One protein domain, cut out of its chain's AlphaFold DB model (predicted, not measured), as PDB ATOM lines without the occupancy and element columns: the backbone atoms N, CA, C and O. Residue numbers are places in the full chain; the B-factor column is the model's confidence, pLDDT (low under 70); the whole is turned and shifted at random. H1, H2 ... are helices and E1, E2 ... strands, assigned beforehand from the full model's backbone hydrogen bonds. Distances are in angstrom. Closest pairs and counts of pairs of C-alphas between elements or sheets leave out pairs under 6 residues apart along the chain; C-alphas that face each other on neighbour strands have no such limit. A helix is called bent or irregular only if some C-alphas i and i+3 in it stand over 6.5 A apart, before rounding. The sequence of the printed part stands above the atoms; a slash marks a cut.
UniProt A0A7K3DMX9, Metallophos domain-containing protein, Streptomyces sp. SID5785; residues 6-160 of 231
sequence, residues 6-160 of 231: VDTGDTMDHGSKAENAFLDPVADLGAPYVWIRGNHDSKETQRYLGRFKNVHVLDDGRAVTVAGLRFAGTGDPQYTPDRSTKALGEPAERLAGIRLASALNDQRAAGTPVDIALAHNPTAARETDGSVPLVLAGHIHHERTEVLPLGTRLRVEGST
ATOM      1  N   VAL A   6     140.205 225.295 133.489       98.38
ATOM      2  CA  VAL A   6     138.830 225.607 133.103       98.38
ATOM      3  C   VAL A   6     138.729 225.543 131.592       98.38
ATOM      4  O   VAL A   6     139.532 226.167 130.906       98.38
ATOM      5  N   ASP A   7     137.752 224.797 131.100       97.25
ATOM      6  CA  ASP A   7     137.532 224.555 129.682       97.25
ATOM      7  C   ASP A   7     136.075 224.879 129.331       97.25
ATOM      8  O   ASP A   7     135.131 224.407 129.982       97.25
ATOM      9  N   THR A   8     135.900 225.768 128.355       97.12
ATOM     10  CA  THR A   8     134.595 226.286 127.942       97.12
ATOM     11  C   THR A   8     133.933 225.448 126.850       97.12
ATOM     12  O   THR A   8     132.887 225.862 126.358       97.12
ATOM     13  N   GLY A   9     134.460 224.265 126.528       94.81
ATOM     14  CA  GLY A   9     133.858 223.296 125.617       94.81
ATOM     15  C   GLY A   9     134.465 223.315 124.216       94.81
ATOM     16  O   GLY A   9     135.462 223.978 123.958       94.81
ATOM     17  N   ASP A  10     133.830 222.573 123.314       93.62
ATOM     18  CA  ASP A  10     134.339 222.198 121.989       93.62
ATOM     19  C   ASP A  10     135.658 221.426 122.072       93.62
ATOM     20  O   ASP A  10     136.605 221.614 121.312       93.62
ATOM     21  N   THR A  11     135.682 220.479 123.009       90.88
ATOM     22  CA  THR A  11     136.788 219.524 123.160       90.88
ATOM     23  C   THR A  11     136.804 218.452 122.071       90.88
ATOM     24  O   THR A  11     137.768 217.696 121.942       90.88
ATOM     25  N   MET A  12     135.717 218.370 121.305       87.00
ATOM     26  CA  MET A  12     135.480 217.408 120.241       87.00
ATOM     27  C   MET A  12     135.132 218.113 118.948       87.00
ATOM     28  O   MET A  12     134.510 219.166 118.965       87.00
ATOM     29  N   ASP A  13     135.428 217.463 117.826       83.56
ATOM     30  CA  ASP A  13     135.102 217.992 116.507       83.56
ATOM     31  C   ASP A  13     133.698 217.554 116.053       83.56
ATOM     32  O   ASP A  13     132.956 218.326 115.435       83.56
ATOM     33  N   HIS A  14     133.299 216.322 116.403       87.06
ATOM     34  CA  HIS A  14     131.960 215.788 116.122       87.06
ATOM     35  C   HIS A  14     131.174 215.364 117.372       87.06
ATOM     36  O   HIS A  14     129.985 215.042 117.279       87.06
ATOM     37  N   GLY A  15     131.810 215.320 118.543       88.19
ATOM     38  CA  GLY A  15     131.188 214.876 119.797       88.19
ATOM     39  C   GLY A  15     130.809 213.396 119.796       88.19
ATOM     40  O   GLY A  15     129.929 212.970 120.552       88.19
ATOM     41  N   SER A  16     131.420 212.605 118.915       90.25
ATOM     42  CA  SER A  16     131.143 211.185 118.764       90.25
ATOM     43  C   SER A  16     131.818 210.367 119.864       90.25
ATOM     44  O   SER A  16     132.866 210.717 120.404       90.25
ATOM     45  N   LYS A  17     131.255 209.193 120.162       91.69
ATOM     46  CA  LYS A  17     131.850 208.266 121.133       91.69
ATOM     47  C   LYS A  17     133.286 207.860 120.779       91.69
ATOM     48  O   LYS A  17     134.070 207.588 121.682       91.69
ATOM     49  N   ALA A  18     133.601 207.770 119.486       91.00
ATOM     50  CA  ALA A  18     134.916 207.352 119.013       91.00
ATOM     51  C   ALA A  18     136.006 208.379 119.349       91.00
ATOM     52  O   ALA A  18     137.141 207.986 119.604       91.00
ATOM     53  N   GLU A  19     135.659 209.667 119.407       89.50
ATOM     54  CA  GLU A  19     136.610 210.734 119.728       89.50
ATOM     55  C   GLU A  19     136.895 210.832 121.237       89.50
ATOM     56  O   GLU A  19     137.950 211.313 121.625       89.50
ATOM     57  N   ASN A  20     136.019 210.309 122.105       92.31
ATOM     58  CA  ASN A  20     136.149 210.444 123.563       92.31
ATOM     59  C   ASN A  20     137.509 210.003 124.137       92.31
ATOM     60  O   ASN A  20     137.952 210.581 125.125       92.31
ATOM     61  N   ALA A  21     138.187 209.026 123.524       92.19
ATOM     62  CA  ALA A  21     139.508 208.575 123.972       92.19
ATOM     63  C   ALA A  21     140.588 209.676 123.889       92.19
ATOM     64  O   ALA A  21     141.574 209.627 124.620       92.19
ATOM     65  N   PHE A  22     140.398 210.709 123.057       90.75
ATOM     66  CA  PHE A  22     141.291 211.872 123.022       90.75
ATOM     67  C   PHE A  22     141.253 212.699 124.317       90.75
ATOM     68  O   PHE A  22     142.177 213.470 124.563       90.75
ATOM     69  N   LEU A  23     140.241 212.508 125.171       94.31
ATOM     70  CA  LEU A  23     140.128 213.174 126.475       94.31
ATOM     71  C   LEU A  23     140.756 212.390 127.620       94.31
ATOM     72  O   LEU A  23     140.799 212.903 128.734       94.31
ATOM     73  N   ASP A  24     141.260 211.178 127.389       95.50
ATOM     74  CA  ASP A  24     141.901 210.379 128.439       95.50
ATOM     75  C   ASP A  24     143.026 211.132 129.177       95.50
ATOM     76  O   ASP A  24     143.061 211.056 130.409       95.50
ATOM     77  N   PRO A  25     143.876 211.944 128.505       95.00
ATOM     78  CA  PRO A  25     144.902 212.734 129.187       95.00
ATOM     79  C   PRO A  25     144.364 213.725 130.227       95.00
ATOM     80  O   PRO A  25     145.113 214.113 131.125       95.00
ATOM     81  N   VAL A  26     143.081 214.121 130.163       95.06
ATOM     82  CA  VAL A  26     142.456 215.019 131.152       95.06
ATOM     83  C   VAL A  26     142.565 214.447 132.565       95.06
ATOM     84  O   VAL A  26     142.710 215.212 133.519       95.06
ATOM     85  N   ALA A  27     142.556 213.119 132.720       94.94
ATOM     86  CA  ALA A  27     142.690 212.459 134.018       94.94
ATOM     87  C   ALA A  27     144.028 212.760 134.726       94.94
ATOM     88  O   ALA A  27     144.085 212.724 135.958       94.94
ATOM     89  N   ASP A  28     145.069 213.113 133.964       95.31
ATOM     90  CA  ASP A  28     146.459 213.189 134.427       95.31
ATOM     91  C   ASP A  28     147.075 214.601 134.335       95.31
ATOM     92  O   ASP A  28     148.262 214.778 134.607       95.31
ATOM     93  N   LEU A  29     146.283 215.641 134.035       92.75
ATOM     94  CA  LEU A  29     146.757 217.036 133.891       92.75
ATOM     95  C   LEU A  29     147.322 217.671 135.182       92.75
ATOM     96  O   LEU A  29     147.810 218.801 135.164       92.75
ATOM     97  N   GLY A  30     147.250 216.982 136.324       94.62
ATOM     98  CA  GLY A  30     147.839 217.432 137.592       94.62
ATOM     99  C   GLY A  30     147.068 218.538 138.324       94.62
ATOM    100  O   GLY A  30     147.513 218.989 139.380       94.62
ATOM    101  N   ALA A  31     145.905 218.951 137.812       97.19
ATOM    102  CA  ALA A  31     144.984 219.886 138.455       97.19
ATOM    103  C   ALA A  31     143.519 219.440 138.254       97.19
ATOM    104  O   ALA A  31     143.222 218.712 137.302       97.19
ATOM    105  N   PRO A  32     142.584 219.859 139.130       98.25
ATOM    106  CA  PRO A  32     141.155 219.707 138.871       98.25
ATOM    107  C   PRO A  32     140.761 220.382 137.555       98.25
ATOM    108  O   PRO A  32     141.273 221.457 137.240       98.25
ATOM    109  N   TYR A  33     139.828 219.777 136.828       98.44
ATOM    110  CA  TYR A  33     139.396 220.224 135.508       98.44
ATOM    111  C   TYR A  33     137.904 220.561 135.542       98.44
ATOM    112  O   TYR A  33     137.058 219.693 135.750       98.44
ATOM    113  N   VAL A  34     137.572 221.841 135.409       98.75
ATOM    114  CA  VAL A  34     136.198 222.345 135.358       98.75
ATOM    115  C   VAL A  34     135.815 222.511 133.897       98.75
ATOM    116  O   VAL A  34     136.526 223.178 133.155       98.75
ATOM    117  N   TRP A  35     134.697 221.921 133.493       98.56
ATOM    118  CA  TRP A  35     134.332 221.828 132.083       98.56
ATOM    119  C   TRP A  35     132.845 222.087 131.870       98.56
ATOM    120  O   TRP A  35     132.015 221.626 132.662       98.56
ATOM    121  N   ILE A  36     132.511 222.784 130.787       98.62
ATOM    122  CA  ILE A  36     131.154 222.865 130.236       98.62
ATOM    123  C   ILE A  36     131.131 222.299 128.820       98.62
ATOM    124  O   ILE A  36     132.131 222.307 128.114       98.62
ATOM    125  N   ARG A  37     129.959 221.830 128.399       97.50
ATOM    126  CA  ARG A  37     129.742 221.318 127.047       97.50
ATOM    127  C   ARG A  37     129.722 222.470 126.036       97.50
ATOM    128  O   ARG A  37     128.975 223.418 126.264       97.50
ATOM    129  N   GLY A  38     130.472 222.366 124.940       96.25
ATOM    130  CA  GLY A  38     130.332 223.245 123.773       96.25
ATOM    131  C   GLY A  38     129.274 222.755 122.779       96.25
ATOM    132  O   GLY A  38     128.569 221.774 123.045       96.25
ATOM    133  N   ASN A  39     129.138 223.424 121.633       94.50
ATOM    134  CA  ASN A  39     128.172 223.028 120.603       94.50
ATOM    135  C   ASN A  39     128.649 221.838 119.747       94.50
ATOM    136  O   ASN A  39     127.831 221.224 119.058       94.50
ATOM    137  N   HIS A  40     129.926 221.462 119.808       93.38
ATOM    138  CA  HIS A  40     130.462 220.244 119.192       93.38
ATOM    139  C   HIS A  40     130.532 219.059 120.159       93.38
ATOM    140  O   HIS A  40     130.605 217.906 119.734       93.38
ATOM    141  N   ASP A  41     130.441 219.305 121.461       94.75
ATOM    142  CA  ASP A  41     130.432 218.250 122.463       94.75
ATOM    143  C   ASP A  41     129.020 217.675 122.643       94.75
ATOM    144  O   ASP A  41     128.029 218.386 122.851       94.75
ATOM    145  N   SER A  42     128.903 216.348 122.635       95.00
ATOM    146  CA  SER A  42     127.613 215.694 122.847       95.00
ATOM    147  C   SER A  42     127.330 215.451 124.332       95.00
ATOM    148  O   SER A  42     128.211 215.469 125.197       95.00
ATOM    149  N   LYS A  43     126.077 215.101 124.659       95.31
ATOM    150  CA  LYS A  43     125.753 214.565 125.995       95.31
ATOM    151  C   LYS A  43     126.513 213.270 126.304       95.31
ATOM    152  O   LYS A  43     126.626 212.896 127.468       95.31
ATOM    153  N   GLU A  44     126.981 212.542 125.289       95.88
ATOM    154  CA  GLU A  44     127.833 211.374 125.501       95.88
ATOM    155  C   GLU A  44     129.254 211.778 125.899       95.88
ATOM    156  O   GLU A  44     129.763 211.201 126.857       95.88
ATOM    157  N   THR A  45     129.829 212.808 125.269       96.44
ATOM    158  CA  THR A  45     131.101 213.433 125.678       96.44
ATOM    159  C   THR A  45     131.032 213.920 127.125       96.44
ATOM    160  O   THR A  45     131.850 213.534 127.958       96.44
ATOM    161  N   GLN A  46     129.969 214.644 127.486       97.56
ATOM    162  CA  GLN A  46     129.727 215.094 128.863       97.56
ATOM    163  C   GLN A  46     129.677 213.929 129.869       97.56
ATOM    164  O   GLN A  46     130.295 213.981 130.934       97.56
ATOM    165  N   ARG A  47     128.961 212.843 129.538       97.69
ATOM    166  CA  ARG A  47     128.916 211.629 130.377       97.69
ATOM    167  C   ARG A  47     130.253 210.898 130.440       97.69
ATOM    168  O   ARG A  47     130.466 210.153 131.395       97.69
ATOM    169  N   TYR A  48     131.093 211.024 129.420       97.94
ATOM    170  CA  TYR A  48     132.418 210.423 129.387       97.94
ATOM    171  C   TYR A  48     133.351 211.139 130.363       97.94
ATOM    172  O   TYR A  48     133.825 210.510 131.308       97.94
ATOM    173  N   LEU A  49     133.493 212.460 130.213       97.69
ATOM    174  CA  LEU A  49     134.285 213.315 131.101       97.69
ATOM    175  C   LEU A  49     133.842 213.217 132.561       97.69
ATOM    176  O   LEU A  49     134.676 213.126 133.459       97.69
ATOM    177  N   GLY A  50     132.532 213.138 132.811       97.50
ATOM    178  CA  GLY A  50     131.982 212.988 134.161       97.50
ATOM    179  C   GLY A  50     132.387 211.702 134.903       97.50
ATOM    180  O   GLY A  50     132.050 211.557 136.076       97.50
ATOM    181  N   ARG A  51     133.084 210.757 134.257       97.31
ATOM    182  CA  ARG A  51     133.628 209.546 134.904       97.31
ATOM    183  C   ARG A  51     134.989 209.786 135.551       97.31
ATOM    184  O   ARG A  51     135.385 209.008 136.422       97.31
ATOM    185  N   PHE A  52     135.712 210.817 135.124       98.06
ATOM    186  CA  PHE A  52     137.026 211.136 135.661       98.06
ATOM    187  C   PHE A  52     136.889 211.846 137.006       98.06
ATOM    188  O   PHE A  52     136.134 212.801 137.164       98.06
ATOM    189  N   LYS A  53     137.632 211.365 138.006       96.81
ATOM    190  CA  LYS A  53     137.506 211.843 139.393       96.81
ATOM    191  C   LYS A  53     137.936 213.300 139.573       96.81
ATOM    192  O   LYS A  53     137.474 213.946 140.506       96.81
ATOM    193  N   ASN A  54     138.838 213.786 138.726       97.31
ATOM    194  CA  ASN A  54     139.349 215.154 138.753       97.31
ATOM    195  C   ASN A  54     138.498 216.132 137.927       97.31
ATOM    196  O   ASN A  54     138.807 217.323 137.922       97.31
ATOM    197  N   VAL A  55     137.455 215.654 137.238       98.44
ATOM    198  CA  VAL A  55     136.621 216.475 136.360       98.44
ATOM    199  C   VAL A  55     135.343 216.924 137.066       98.44
ATOM    200  O   VAL A  55     134.618 216.142 137.682       98.44
ATOM    201  N   HIS A  56     135.031 218.207 136.919       98.62
ATOM    202  CA  HIS A  56     133.817 218.848 137.394       98.62
ATOM    203  C   HIS A  56     133.027 219.392 136.202       98.62
ATOM    204  O   HIS A  56     133.215 220.531 135.781       98.62
ATOM    205  N   VAL A  57     132.111 218.574 135.683       98.50
ATOM    206  CA  VAL A  57     131.165 218.989 134.639       98.50
ATOM    207  C   VAL A  57     130.145 219.965 135.227       98.50
ATOM    208  O   VAL A  57     129.405 219.601 136.154       98.50
ATOM    209  N   LEU A  58     130.080 221.182 134.692       98.62
ATOM    210  CA  LEU A  58     129.040 222.154 135.025       98.62
ATOM    211  C   LEU A  58     127.959 222.129 133.953       98.62
ATOM    212  O   LEU A  58     128.241 222.069 132.761       98.62
ATOM    213  N   ASP A  59     126.716 222.156 134.401       98.06
ATOM    214  CA  ASP A  59     125.554 222.255 133.534       98.06
ATOM    215  C   ASP A  59     124.376 222.787 134.356       98.06
ATOM    216  O   ASP A  59     124.399 222.710 135.593       98.06
ATOM    217  N   ASP A  60     123.366 223.328 133.677       95.44
ATOM    218  CA  ASP A  60     122.117 223.813 134.283       95.44
ATOM    219  C   ASP A  60     122.312 224.802 135.459       95.44
ATOM    220  O   ASP A  60     121.507 224.859 136.390       95.44
ATOM    221  N   GLY A  61     123.404 225.577 135.460       96.94
ATOM    222  CA  GLY A  61     123.697 226.574 136.498       96.94
ATOM    223  C   GLY A  61     124.130 225.991 137.847       96.94
ATOM    224  O   GLY A  61     124.234 226.722 138.834       96.94
ATOM    225  N   ARG A  62     124.413 224.684 137.923       95.94
ATOM    226  CA  ARG A  62     124.865 224.034 139.159       95.94
ATOM    227  C   ARG A  62     126.226 224.576 139.598       95.94
ATOM    228  O   ARG A  62     127.214 224.450 138.877       95.94
ATOM    229  N   ALA A  63     126.285 225.098 140.823       97.94
ATOM    230  CA  ALA A  63     127.519 225.624 141.391       97.94
ATOM    231  C   ALA A  63     128.392 224.540 142.051       97.94
ATOM    232  O   ALA A  63     127.891 223.647 142.740       97.94
ATOM    233  N   VAL A  64     129.712 224.653 141.901       98.50
ATOM    234  CA  VAL A  64     130.724 223.821 142.571       98.50
ATOM    235  C   VAL A  64     131.861 224.688 143.097       98.50
ATOM    236  O   VAL A  64     132.162 225.734 142.531       98.50
ATOM    237  N   THR A  65     132.523 224.251 144.165       98.44
ATOM    238  CA  THR A  65     133.728 224.917 144.670       98.44
ATOM    239  C   THR A  65     134.946 224.049 144.393       98.44
ATOM    240  O   THR A  65     135.001 222.902 144.829       98.44
ATOM    241  N   VAL A  66     135.920 224.607 143.677       98.19
ATOM    242  CA  VAL A  66     137.144 223.929 143.237       98.19
ATOM    243  C   VAL A  66     138.314 224.880 143.457       98.19
ATOM    244  O   VAL A  66     138.230 226.057 143.119       98.19
ATOM    245  N   ALA A  67     139.391 224.398 144.081       96.12
ATOM    246  CA  ALA A  67     140.594 225.194 144.360       96.12
ATOM    247  C   ALA A  67     140.336 226.549 145.072       96.12
ATOM    248  O   ALA A  67     141.082 227.512 144.906       96.12
ATOM    249  N   GLY A  68     139.276 226.630 145.888       96.06
ATOM    250  CA  GLY A  68     138.904 227.848 146.614       96.06
ATOM    251  C   GLY A  68     138.212 228.925 145.770       96.06
ATOM    252  O   GLY A  68     138.132 230.063 146.232       96.06
ATOM    253  N   LEU A  69     137.733 228.575 144.574       98.19
ATOM    254  CA  LEU A  69     136.866 229.377 143.708       98.19
ATOM    255  C   LEU A  69     135.526 228.659 143.521       98.19
ATOM    256  O   LEU A  69     135.478 227.427 143.472       98.19
ATOM    257  N   ARG A  70     134.430 229.412 143.432       98.56
ATOM    258  CA  ARG A  70     133.093 228.888 143.151       98.56
ATOM    259  C   ARG A  70     132.734 229.136 141.692       98.56
ATOM    260  O   ARG A  70     132.694 230.277 141.243       98.56
ATOM    261  N   PHE A  71     132.437 228.059 140.979       98.88
ATOM    262  CA  PHE A  71     132.078 228.065 139.568       98.88
ATOM    263  C   PHE A  71     130.626 227.656 139.390       98.88
ATOM    264  O   PHE A  71     130.150 226.795 140.125       98.88
ATOM    265  N   ALA A  72     129.950 228.207 138.393       98.81
ATOM    266  CA  ALA A  72     128.698 227.673 137.867       98.81
ATOM    267  C   ALA A  72     128.680 227.871 136.354       98.81
ATOM    268  O   ALA A  72     129.282 228.811 135.844       98.81
ATOM    269  N   GLY A  73     127.998 227.003 135.622       98.56
ATOM    270  CA  GLY A  73     127.963 227.122 134.174       98.56
ATOM    271  C   GLY A  73     126.807 226.378 133.547       98.56
ATOM    272  O   GLY A  73     126.075 225.654 134.223       98.56
ATOM    273  N   THR A  74     126.654 226.583 132.247       98.38
ATOM    274  CA  THR A  74     125.692 225.874 131.408       98.38
ATOM    275  C   THR A  74     126.424 225.283 130.216       98.38
ATOM    276  O   THR A  74     127.276 225.949 129.627       98.38
ATOM    277  N   GLY A  75     126.093 224.045 129.856       97.44
ATOM    278  CA  GLY A  75     126.469 223.526 128.551       97.44
ATOM    279  C   GLY A  75     125.747 224.299 127.449       97.44
ATOM    280  O   GLY A  75     124.647 224.819 127.668       97.44
ATOM    281  N   ASP A  76     126.358 224.352 126.271       96.81
ATOM    282  CA  ASP A  76     125.772 224.971 125.092       96.81
ATOM    283  C   ASP A  76     124.402 224.326 124.795       96.81
ATOM    284  O   ASP A  76     124.265 223.087 124.799       96.81
ATOM    285  N   PRO A  77     123.340 225.131 124.611       94.81
ATOM    286  CA  PRO A  77     122.005 224.606 124.355       94.81
ATOM    287  C   PRO A  77     121.902 223.934 122.982       94.81
ATOM    288  O   PRO A  77     120.924 223.226 122.719       94.81
ATOM    289  N   GLN A  78     122.888 224.140 122.113       92.56
ATOM    290  CA  GLN A  78     122.939 223.613 120.766       92.56
ATOM    291  C   GLN A  78     123.934 222.447 120.682       92.56
ATOM    292  O   GLN A  78     124.837 222.270 121.496       92.56
ATOM    293  N   TYR A  79     123.696 221.579 119.705       90.94
ATOM    294  CA  TYR A  79     124.631 220.539 119.299       90.94
ATOM    295  C   TYR A  79     124.670 220.574 117.776       90.94
ATOM    296  O   TYR A  79     123.758 220.078 117.111       90.94
ATOM    297  N   THR A  80     125.675 221.257 117.236       87.06
ATOM    298  CA  THR A  80     125.852 221.505 115.800       87.06
ATOM    299  C   THR A  80     127.252 221.087 115.338       87.06
ATOM    300  O   THR A  80     127.965 221.905 114.754       87.06
ATOM    301  N   PRO A  81     127.662 219.826 115.576       81.62
ATOM    302  CA  PRO A  81     128.967 219.328 115.136       81.62
ATOM    303  C   PRO A  81     129.109 219.338 113.607       81.62
ATOM    304  O   PRO A  81     130.207 219.459 113.069       81.62
ATOM    305  N   ASP A  82     127.980 219.204 112.908       77.88
ATOM    306  CA  ASP A  82     127.869 219.325 111.464       77.88
ATOM    307  C   ASP A  82     127.285 220.699 111.115       77.88
ATOM    308  O   ASP A  82     126.146 221.006 111.481       77.88
ATOM    309  N   ARG A  83     128.040 221.503 110.355       64.38
ATOM    310  CA  ARG A  83     127.631 222.836 109.878       64.38
ATOM    311  C   ARG A  83     126.409 222.803 108.948       64.38
ATOM    312  O   ARG A  83     125.804 223.846 108.712       64.38
ATOM    313  N   SER A  84     126.018 221.633 108.432       66.38
ATOM    314  CA  SER A  84     124.755 221.444 107.706       66.38
ATOM    315  C   SER A  84     123.528 221.496 108.629       66.38
ATOM    316  O   SER A  84     122.413 221.787 108.182       66.38
ATOM    317  N   THR A  85     123.726 221.268 109.931       71.38
ATOM    318  CA  THR A  85     122.671 221.355 110.939       71.38
ATOM    319  C   THR A  85     122.324 222.815 111.183       71.38
ATOM    320  O   THR A  85     123.164 223.625 111.572       71.38
ATOM    321  N   LYS A  86     121.051 223.166 110.988       73.56
ATOM    322  CA  LYS A  86     120.584 224.527 111.244       73.56
ATOM    323  C   LYS A  86     120.559 224.798 112.750       73.56
ATOM    324  O   LYS A  86     119.700 224.277 113.460       73.56
ATOM    325  N   ALA A  87     121.476 225.647 113.199       77.12
ATOM    326  CA  ALA A  87     121.496 226.193 114.549       77.12
ATOM    327  C   ALA A  87     120.146 226.846 114.910       77.12
ATOM    328  O   ALA A  87     119.507 227.498 114.077       77.12
ATOM    329  N   LEU A  88     119.729 226.694 116.171       76.38
ATOM    330  CA  LEU A  88     118.610 227.448 116.748       76.38
ATOM    331  C   LEU A  88     118.947 228.946 116.846       76.38
ATOM    332  O   LEU A  88     118.043 229.783 116.840       76.38
ATOM    333  N   GLY A  89     120.243 229.269 116.878       85.88
ATOM    334  CA  GLY A  89     120.773 230.625 116.830       85.88
ATOM    335  C   GLY A  89     120.680 231.358 118.166       85.88
ATOM    336  O   GLY A  89     120.391 230.770 119.209       85.88
ATOM    337  N   GLU A  90     120.899 232.675 118.121       89.31
ATOM    338  CA  GLU A  90     120.974 233.529 119.315       89.31
ATOM    339  C   GLU A  90     119.827 233.366 120.330       89.31
ATOM    340  O   GLU A  90     120.113 233.427 121.525       89.31
ATOM    341  N   PRO A  91     118.547 233.157 119.946       95.19
ATOM    342  CA  PRO A  91     117.477 233.021 120.936       95.19
ATOM    343  C   PRO A  91     117.682 231.856 121.913       95.19
ATOM    344  O   PRO A  91     117.312 231.975 123.082       95.19
ATOM    345  N   ALA A  92     118.277 230.747 121.458       95.31
ATOM    346  CA  ALA A  92     118.589 229.611 122.323       95.31
ATOM    347  C   ALA A  92     119.697 229.965 123.324       95.31
ATOM    348  O   ALA A  92     119.543 229.701 124.517       95.31
ATOM    349  N   GLU A  93     120.751 230.638 122.855       97.38
ATOM    350  CA  GLU A  93     121.855 231.108 123.700       97.38
ATOM    351  C   GLU A  93     121.393 232.100 124.758       97.38
ATOM    352  O   GLU A  93     121.706 231.948 125.937       97.38
ATOM    353  N   ARG A  94     120.580 233.089 124.370       97.88
ATOM    354  CA  ARG A  94     120.038 234.066 125.323       97.88
ATOM    355  C   ARG A  94     119.191 233.387 126.390       97.88
ATOM    356  O   ARG A  94     119.322 233.696 127.567       97.88
ATOM    357  N   LEU A  95     118.352 232.418 126.015       98.06
ATOM    358  CA  LEU A  95     117.553 231.676 126.991       98.06
ATOM    359  C   LEU A  95     118.427 230.857 127.955       98.06
ATOM    360  O   LEU A  95     118.133 230.824 129.152       98.06
ATOM    361  N   ALA A  96     119.482 230.206 127.461       98.19
ATOM    362  CA  ALA A  96     120.442 229.494 128.305       98.19
ATOM    363  C   ALA A  96     121.171 230.455 129.260       98.19
ATOM    364  O   ALA A  96     121.234 230.197 130.463       98.19
ATOM    365  N   GLY A  97     121.620 231.604 128.752       98.56
ATOM    366  CA  GLY A  97     122.243 232.668 129.533       98.56
ATOM    367  C   GLY A  97     121.333 233.231 130.627       98.56
ATOM    368  O   GLY A  97     121.746 233.324 131.779       98.56
ATOM    369  N   ILE A  98     120.065 233.520 130.314       98.62
ATOM    370  CA  ILE A  98     119.066 233.997 131.287       98.62
ATOM    371  C   ILE A  98     118.851 232.968 132.405       98.62
ATOM    372  O   ILE A  98     118.762 233.327 133.581       98.62
ATOM    373  N   ARG A  99     118.786 231.674 132.067       98.69
ATOM    374  CA  ARG A  99     118.663 230.600 133.069       98.69
ATOM    375  C   ARG A  99     119.898 230.515 133.957       98.69
ATOM    376  O   ARG A  99     119.753 230.400 135.173       98.69
ATOM    377  N   LEU A 100     121.091 230.621 133.369       98.81
ATOM    378  CA  LEU A 100     122.338 230.681 134.123       98.81
ATOM    379  C   LEU A 100     122.343 231.894 135.064       98.81
ATOM    380  O   LEU A 100     122.576 231.725 136.255       98.81
ATOM    381  N   ALA A 101     122.000 233.088 134.580       98.81
ATOM    382  CA  ALA A 101     121.898 234.301 135.392       98.81
ATOM    383  C   ALA A 101     120.921 234.146 136.567       98.81
ATOM    384  O   ALA A 101     121.236 234.543 137.688       98.81
ATOM    385  N   SER A 102     119.766 233.509 136.347       98.75
ATOM    386  CA  SER A 102     118.825 233.179 137.426       98.75
ATOM    387  C   SER A 102     119.483 232.306 138.497       98.75
ATOM    388  O   SER A 102     119.446 232.660 139.672       98.75
ATOM    389  N   ALA A 103     120.157 231.222 138.101       98.69
ATOM    390  CA  ALA A 103     120.848 230.339 139.041       98.69
ATOM    391  C   ALA A 103     121.971 231.066 139.811       98.69
ATOM    392  O   ALA A 103     122.143 230.850 141.009       98.69
ATOM    393  N   LEU A 104     122.714 231.963 139.154       98.81
ATOM    394  CA  LEU A 104     123.749 232.787 139.790       98.81
ATOM    395  C   LEU A 104     123.152 233.726 140.851       98.81
ATOM    396  O   LEU A 104     123.704 233.861 141.946       98.81
ATOM    397  N   ASN A 105     122.005 234.338 140.554       98.62
ATOM    398  CA  ASN A 105     121.293 235.195 141.497       98.62
ATOM    399  C   ASN A 105     120.733 234.405 142.687       98.62
ATOM    400  O   ASN A 105     120.862 234.867 143.821       98.62
ATOM    401  N   ASP A 106     120.225 233.191 142.467       98.50
ATOM    402  CA  ASP A 106     119.793 232.298 143.550       98.50
ATOM    403  C   ASP A 106     120.966 231.938 144.478       98.50
ATOM    404  O   ASP A 106     120.843 231.992 145.704       98.50
ATOM    405  N   GLN A 107     122.143 231.640 143.914       98.44
ATOM    406  CA  GLN A 107     123.365 231.392 144.689       98.44
ATOM    407  C   GLN A 107     123.784 232.612 145.519       98.44
ATOM    408  O   GLN A 107     124.197 232.465 146.673       98.44
ATOM    409  N   ARG A 108     123.669 233.820 144.956       98.19
ATOM    410  CA  ARG A 108     123.958 235.077 145.658       98.19
ATOM    411  C   ARG A 108     122.979 235.319 146.806       98.19
ATOM    412  O   ARG A 108     123.421 235.635 147.907       98.19
ATOM    413  N   ALA A 109     121.682 235.134 146.567       98.31
ATOM    414  CA  ALA A 109     120.636 235.279 147.579       98.31
ATOM    415  C   ALA A 109     120.796 234.267 148.726       98.31
ATOM    416  O   ALA A 109     120.527 234.591 149.879       98.31
ATOM    417  N   ALA A 110     121.307 233.070 148.428       97.94
ATOM    418  CA  ALA A 110     121.641 232.048 149.418       97.94
ATOM    419  C   ALA A 110     122.953 232.314 150.191       97.94
ATOM    420  O   ALA A 110     123.359 231.487 151.007       97.94
ATOM    421  N   GLY A 111     123.645 233.433 149.943       97.88
ATOM    422  CA  GLY A 111     124.908 233.771 150.610       97.88
ATOM    423  C   GLY A 111     126.123 232.988 150.100       97.88
ATOM    424  O   GLY A 111     127.174 232.999 150.738       97.88
ATOM    425  N   THR A 112     126.009 232.324 148.949       97.75
ATOM    426  CA  THR A 112     127.088 231.548 148.319       97.75
ATOM    427  C   THR A 112     127.355 232.028 146.889       97.75
ATOM    428  O   THR A 112     127.197 231.239 145.951       97.75
ATOM    429  N   PRO A 113     127.715 233.312 146.685       98.12
ATOM    430  CA  PRO A 113     127.885 233.882 145.352       98.12
ATOM    431  C   PRO A 113     128.935 233.118 144.542       98.12
ATOM    432  O   PRO A 113     129.939 232.649 145.078       98.12
ATOM    433  N   VAL A 114     128.680 232.990 143.245       98.75
ATOM    434  CA  VAL A 114     129.606 232.381 142.288       98.75
ATOM    435  C   VAL A 114     130.685 233.398 141.916       98.75
ATOM    436  O   VAL A 114     130.390 234.573 141.695       98.75
ATOM    437  N   ASP A 115     131.933 232.941 141.847       98.69
ATOM    438  CA  ASP A 115     133.081 233.768 141.477       98.69
ATOM    439  C   ASP A 115     133.261 233.805 139.955       98.69
ATOM    440  O   ASP A 115     133.584 234.844 139.389       98.69
ATOM    441  N   ILE A 116     133.062 232.670 139.278       98.81
ATOM    442  CA  ILE A 116     133.295 232.540 137.835       98.81
ATOM    443  C   ILE A 116     132.123 231.798 137.191       98.81
ATOM    444  O   ILE A 116     131.859 230.640 137.522       98.81
ATOM    445  N   ALA A 117     131.430 232.451 136.259       98.88
ATOM    446  CA  ALA A 117     130.435 231.789 135.418       98.88
ATOM    447  C   ALA A 117     131.070 231.238 134.133       98.88
ATOM    448  O   ALA A 117     131.993 231.851 133.601       98.88
ATOM    449  N   LEU A 118     130.555 230.121 133.616       98.81
ATOM    450  CA  LEU A 118     130.982 229.527 132.346       98.81
ATOM    451  C   LEU A 118     129.790 229.372 131.395       98.81
ATOM    452  O   LEU A 118     128.771 228.781 131.764       98.81
ATOM    453  N   ALA A 119     129.934 229.853 130.165       98.50
ATOM    454  CA  ALA A 119     129.015 229.565 129.067       98.50
ATOM    455  C   ALA A 119     129.806 229.493 127.762       98.50
ATOM    456  O   ALA A 119     130.667 230.334 127.541       98.50
ATOM    457  N   HIS A 120     129.527 228.517 126.901       97.69
ATOM    458  CA  HIS A 120     130.328 228.312 125.694       97.69
ATOM    459  C   HIS A 120     130.216 229.509 124.736       97.69
ATOM    460  O   HIS A 120     131.223 230.101 124.346       97.69
ATOM    461  N   ASN A 121     128.986 229.934 124.434       97.12
ATOM    462  CA  ASN A 121     128.729 231.065 123.554       97.12
ATOM    463  C   ASN A 121     128.790 232.419 124.299       97.12
ATOM    464  O   ASN A 121     128.092 232.604 125.306       97.12
ATOM    465  N   PRO A 122     129.511 233.432 123.773       97.19
ATOM    466  CA  PRO A 122     129.528 234.782 124.344       97.19
ATOM    467  C   PRO A 122     128.141 235.427 124.488       97.19
ATOM    468  O   PRO A 122     127.941 236.257 125.374       97.19
ATOM    469  N   THR A 123     127.171 235.056 123.646       97.38
ATOM    470  CA  THR A 123     125.779 235.522 123.752       97.38
ATOM    471  C   THR A 123     125.144 235.077 125.067       97.38
ATOM    472  O   THR A 123     124.576 235.905 125.770       97.38
ATOM    473  N   ALA A 124     125.287 233.803 125.439       98.19
ATOM    474  CA  ALA A 124     124.792 233.294 126.716       98.19
ATOM    475  C   ALA A 124     125.560 233.906 127.898       98.19
ATOM    476  O   ALA A 124     124.961 234.293 128.901       98.19
ATOM    477  N   ALA A 125     126.881 234.058 127.764       98.38
ATOM    478  CA  ALA A 125     127.728 234.649 128.798       98.38
ATOM    479  C   ALA A 125     127.317 236.090 129.152       98.38
ATOM    480  O   ALA A 125     127.307 236.462 130.326       98.38
ATOM    481  N   ARG A 126     126.925 236.896 128.155       98.50
ATOM    482  CA  ARG A 126     126.480 238.291 128.337       98.50
ATOM    483  C   ARG A 126     125.262 238.447 129.227       98.50
ATOM    484  O   ARG A 126     125.176 239.434 129.947       98.50
ATOM    485  N   GLU A 127     124.355 237.480 129.211       98.62
ATOM    486  CA  GLU A 127     123.148 237.515 130.043       98.62
ATOM    487  C   GLU A 127     123.473 237.403 131.545       98.62
ATOM    488  O   GLU A 127     122.627 237.698 132.384       98.62
ATOM    489  N   THR A 128     124.705 237.015 131.908       98.69
ATOM    490  CA  THR A 128     125.163 236.924 133.307       98.69
ATOM    491  C   THR A 128     125.715 238.238 133.874       98.69
ATOM    492  O   THR A 128     126.158 238.266 135.028       98.69
ATOM    493  N   ASP A 129     125.681 239.328 133.100       98.69
ATOM    494  CA  ASP A 129     126.185 240.634 133.525       98.69
ATOM    495  C   ASP A 129     125.552 241.102 134.851       98.69
ATOM    496  O   ASP A 129     124.358 240.941 135.102       98.69
ATOM    497  N   GLY A 130     126.378 241.632 135.752       98.12
ATOM    498  CA  GLY A 130     126.010 242.043 137.110       98.12
ATOM    499  C   GLY A 130     125.803 240.893 138.110       98.12
ATOM    500  O   GLY A 130     125.747 241.136 139.324       98.12
ATOM    501  N   SER A 131     125.734 239.641 137.644       98.25
ATOM    502  CA  SER A 131     125.488 238.466 138.496       98.25
ATOM    503  C   SER A 131     126.782 237.848 139.040       98.25
ATOM    504  O   SER A 131     126.782 237.300 140.141       98.25
ATOM    505  N   VAL A 132     127.894 237.980 138.309       98.25
ATOM    506  CA  VAL A 132     129.225 237.452 138.672       98.25
ATOM    507  C   VAL A 132     130.340 238.449 138.352       98.25
ATOM    508  O   VAL A 132     130.172 239.304 137.485       98.25
ATOM    509  N   PRO A 133     131.506 238.375 139.013       97.81
ATOM    510  CA  PRO A 133     132.612 239.273 138.702       97.81
ATOM    511  C   PRO A 133     133.337 238.911 137.392       97.81
ATOM    512  O   PRO A 133     133.852 239.808 136.722       97.81
ATOM    513  N   LEU A 134     133.367 237.627 137.023       98.69
ATOM    514  CA  LEU A 134     134.013 237.107 135.819       98.69
ATOM    515  C   LEU A 134     133.123 236.041 135.166       98.69
ATOM    516  O   LEU A 134     132.589 235.170 135.851       98.69
ATOM    517  N   VAL A 135     133.002 236.095 133.844       98.75
ATOM    518  CA  VAL A 135     132.411 235.038 133.021       98.75
ATOM    519  C   VAL A 135     133.385 234.654 131.907       98.75
ATOM    520  O   VAL A 135     133.984 235.535 131.284       98.75
ATOM    521  N   LEU A 136     133.570 233.351 131.695       98.62
ATOM    522  CA  LEU A 136     134.416 232.793 130.638       98.62
ATOM    523  C   LEU A 136     133.553 232.183 129.531       98.62
ATOM    524  O   LEU A 136     132.568 231.498 129.821       98.62
ATOM    525  N   ALA A 137     133.955 232.421 128.285       97.88
ATOM    526  CA  ALA A 137     133.351 231.860 127.082       97.88
ATOM    527  C   ALA A 137     134.401 231.411 126.060       97.88
ATOM    528  O   ALA A 137     135.588 231.671 126.236       97.88
ATOM    529  N   GLY A 138     133.960 230.725 125.009       92.94
ATOM    530  CA  GLY A 138     134.777 230.284 123.877       92.94
ATOM    531  C   GLY A 138     134.049 230.540 122.554       92.94
ATOM    532  O   GLY A 138     133.615 231.666 122.291       92.94
ATOM    533  N   HIS A 139     133.887 229.491 121.743       89.50
ATOM    534  CA  HIS A 139     133.080 229.433 120.511       89.50
ATOM    535  C   HIS A 139     133.593 230.228 119.296       89.50
ATOM    536  O   HIS A 139     133.491 229.765 118.168       89.50
ATOM    537  N   ILE A 140     134.144 231.431 119.487       84.19
ATOM    538  CA  ILE A 140     134.539 232.319 118.371       84.19
ATOM    539  C   ILE A 140     136.022 232.225 117.988       84.19
ATOM    540  O   ILE A 140     136.465 232.996 117.143       84.19
ATOM    541  N   HIS A 141     136.777 231.325 118.631       79.31
ATOM    542  CA  HIS A 141     138.185 231.007 118.342       79.31
ATOM    543  C   HIS A 141     139.142 232.217 118.370       79.31
ATOM    544  O   HIS A 141     140.232 232.174 117.811       79.31
ATOM    545  N   HIS A 142     138.751 233.294 119.055       75.62
ATOM    546  CA  HIS A 142     139.556 234.496 119.206       75.62
ATOM    547  C   HIS A 142     139.407 235.066 120.606       75.62
ATOM    548  O   HIS A 142     138.292 235.295 121.092       75.62
ATOM    549  N   GLU A 143     140.548 235.350 121.221       82.12
ATOM    550  CA  GLU A 143     140.591 235.936 122.547       82.12
ATOM    551  C   GLU A 143     140.012 237.354 122.553       82.12
ATOM    552  O   GLU A 143     140.330 238.210 121.721       82.12
ATOM    553  N   ARG A 144     139.138 237.627 123.521       89.44
ATOM    554  CA  ARG A 144     138.571 238.961 123.729       89.44
ATOM    555  C   ARG A 144     138.265 239.183 125.193       89.44
ATOM    556  O   ARG A 144     137.657 238.347 125.849       89.44
ATOM    557  N   THR A 145     138.599 240.367 125.694       93.44
ATOM    558  CA  THR A 145     138.195 240.799 127.036       93.44
ATOM    559  C   THR A 145     137.406 242.085 126.977       93.44
ATOM    560  O   THR A 145     137.814 243.045 126.324       93.44
ATOM    561  N   GLU A 146     136.311 242.140 127.723       95.25
ATOM    562  CA  GLU A 146     135.586 243.380 127.960       95.25
ATOM    563  C   GLU A 146     134.932 243.403 129.340       95.25
ATOM    564  O   GLU A 146     134.682 242.370 129.960       95.25
ATOM    565  N   VAL A 147     134.660 244.611 129.822       97.19
ATOM    566  CA  VAL A 147     133.818 244.829 130.997       97.19
ATOM    567  C   VAL A 147     132.439 245.212 130.480       97.19
ATOM    568  O   VAL A 147     132.309 246.171 129.720       97.19
ATOM    569  N   LEU A 148     131.438 244.422 130.848       97.75
ATOM    570  CA  LEU A 148     130.049 244.607 130.451       97.75
ATOM    571  C   LEU A 148     129.404 245.775 131.228       97.75
ATOM    572  O   LEU A 148     129.965 246.220 132.236       97.75
ATOM    573  N   PRO A 149     128.254 246.308 130.771       98.00
ATOM    574  CA  PRO A 149     127.635 247.500 131.358       98.00
ATOM    575  C   PRO A 149     127.390 247.455 132.874       98.00
ATOM    576  O   PRO A 149     127.472 248.499 133.520       98.00
ATOM    577  N   LEU A 150     127.111 246.283 133.452       97.69
ATOM    578  CA  LEU A 150     126.875 246.096 134.891       97.69
ATOM    579  C   LEU A 150     128.128 245.632 135.655       97.69
ATOM    580  O   LEU A 150     128.054 245.319 136.845       97.69
ATOM    581  N   GLY A 151     129.293 245.640 135.006       96.75
ATOM    582  CA  GLY A 151     130.598 245.449 135.636       96.75
ATOM    583  C   GLY A 151     131.114 244.011 135.651       96.75
ATOM    584  O   GLY A 151     132.199 243.776 136.190       96.75
ATOM    585  N   THR A 152     130.401 243.046 135.064       98.31
ATOM    586  CA  THR A 152     130.958 241.704 134.856       98.31
ATOM    587  C   THR A 152     132.049 241.762 133.796       98.31
ATOM    588  O   THR A 152     131.864 242.324 132.717       98.31
ATOM    589  N   ARG A 153     133.203 241.154 134.073       98.06
ATOM    590  CA  ARG A 153     134.234 240.960 133.054       98.06
ATOM    591  C   ARG A 153     133.902 239.718 132.239       98.06
ATOM    592  O   ARG A 153     133.882 238.628 132.797       98.06
ATOM    593  N   LEU A 154     133.683 239.878 130.939       98.00
ATOM    594  CA  LEU A 154     133.653 238.760 130.002       98.00
ATOM    595  C   LEU A 154     135.056 238.554 129.444       98.00
ATOM    596  O   LEU A 154     135.657 239.486 128.902       98.00
ATOM    597  N   ARG A 155     135.540 237.319 129.540       96.69
ATOM    598  CA  ARG A 155     136.652 236.838 128.732       96.69
ATOM    599  C   ARG A 155     136.172 235.745 127.799       96.69
ATOM    600  O   ARG A 155     135.533 234.792 128.227       96.69
ATOM    601  N   VAL A 156     136.484 235.913 126.528       95.50
ATOM    602  CA  VAL A 156     136.385 234.866 125.528       95.50
ATOM    603  C   VAL A 156     137.793 234.340 125.329       95.50
ATOM    604  O   VAL A 156     138.693 235.133 125.059       95.50
ATOM    605  N   GLU A 157     137.980 233.049 125.552       92.25
ATOM    606  CA  GLU A 157     139.263 232.373 125.395       92.25
ATOM    607  C   GLU A 157     139.410 231.851 123.957       92.25
ATOM    608  O   GLU A 157     138.419 231.676 123.237       92.25
ATOM    609  N   GLY A 158     140.656 231.657 123.527       85.75
ATOM    610  CA  GLY A 158     140.978 231.122 122.209       85.75
ATOM    611  C   GLY A 158     140.740 229.613 122.106       85.75
ATOM    612  O   GLY A 158     140.085 229.004 122.951       85.75
ATOM    613  N   SER A 159     141.265 229.000 121.046       81.81
ATOM    614  CA  SER A 159     141.135 227.560 120.804       81.81
ATOM    615  C   SER A 159     142.465 226.848 121.007       81.81
ATOM    616  O   SER A 159     143.488 227.281 120.487       81.81
ATOM    617  N   THR A 160     142.464 225.692 121.675       78.75
ATOM    618  CA  THR A 160     143.652 224.829 121.771       78.75
ATOM    619  C   THR A 160     143.772 223.842 120.604       78.75
ATOM    620  O   THR A 160     144.364 222.773 120.752       78.75
TER     621      THR A 160
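Overview. This is residues 6 to 160 of the 231 residues of the protein "Metallophos domain-containing protein" of Streptomyces sp. SID5785 (UniProt A0A7K3DMX9). A twisted wall of six strands has the long helix H3 and the short helix H4 over one face, and beside its E3 and E4 hairpin sits a smaller lobe, in which the two-strand parallel sheet E1 E2 is joined by H1 and H2. The printed part has 155 residues, with named elements in the order H1 E1 H2 E2 E3 E4 H3 E5 H4 E6 E7 E8; under half of the residues, 74, are in them. The large sheet is mixed, in the order E3 E4 E5 E6 E8 E7, and the class is mixed, helices and strands. The whole is compact, with a radius of gyration of the C-alphas of 14.7 A and spans of 42 by 36 by 25 A.

Arrangement. Residues 6 to 7 pair, parallel, with residues 34 to 35 of E1 (residues 33 to 35). H1 (19 to 28) only just touches H2 (43 to 49), with 3 pairs of C-alphas within 8 A, the closest those of Asn 20 and Thr 45 at 6.2 A. E1, H2 and E2 (55 to 57) form a strand-helix-strand unit, two parallel neighbour strands with a helix between, its crossover right-handed; N 56 and O 33 are 2.8 A apart. E3 (63 to 66) and E4 (69 to 74) form a hairpin, with N 64 and O 71 at 2.8 A; E1 and E4 are near each other. H3 (90 to 109) is on the large sheet at a height of 8.6 A, two layers, a helix on one face of a sheet. E4, H3 and E5 (116 to 119), and E5, H4 (122 to 126) and E6 (134 to 137), are right-handed units too; N 118 and O 72 are 2.9 A apart, N 136 and O 117 2.9 A. H4, on the same face, touches residues 90 to 98 of H3, the closest C-alphas being those of Gly 97 and Ala 124 at 3.9 A. E7 (144 to 147) and E8 (153 to 156) form a hairpin, with N 156 and O 144 at 2.8 A, and E8 is parallel to E6, with N 137 and O 155 at 2.8 A. Every O i to N i+4 pair is within hydrogen-bond range in H2, H3 and H4; in H1 it is 0 of 6, beside 6 of 7 O i to N i+3 pairs.

Along the chain. H1, 17.9 A long, begins at C-alpha 19 (136.610, 210.734, 119.728) and is irregular, C-alphas 22 and 25 being 7.2 A apart. E4 measures 17.0 A and H3 28.3 A, from C-alpha 90 (120.974, 233.529, 119.315). E8 ends at C-alpha 156 (136.385, 234.866, 125.528).

Size, cuts and confidence. The C-alphas farthest apart are those of Ser 84 and Gly 111, 44.6 A. The printed part has no cut, and the link from E4 to H3, 15 residues, is long. Mean pLDDT of the printed part is 94.4; residues 83 to 84 are under 70.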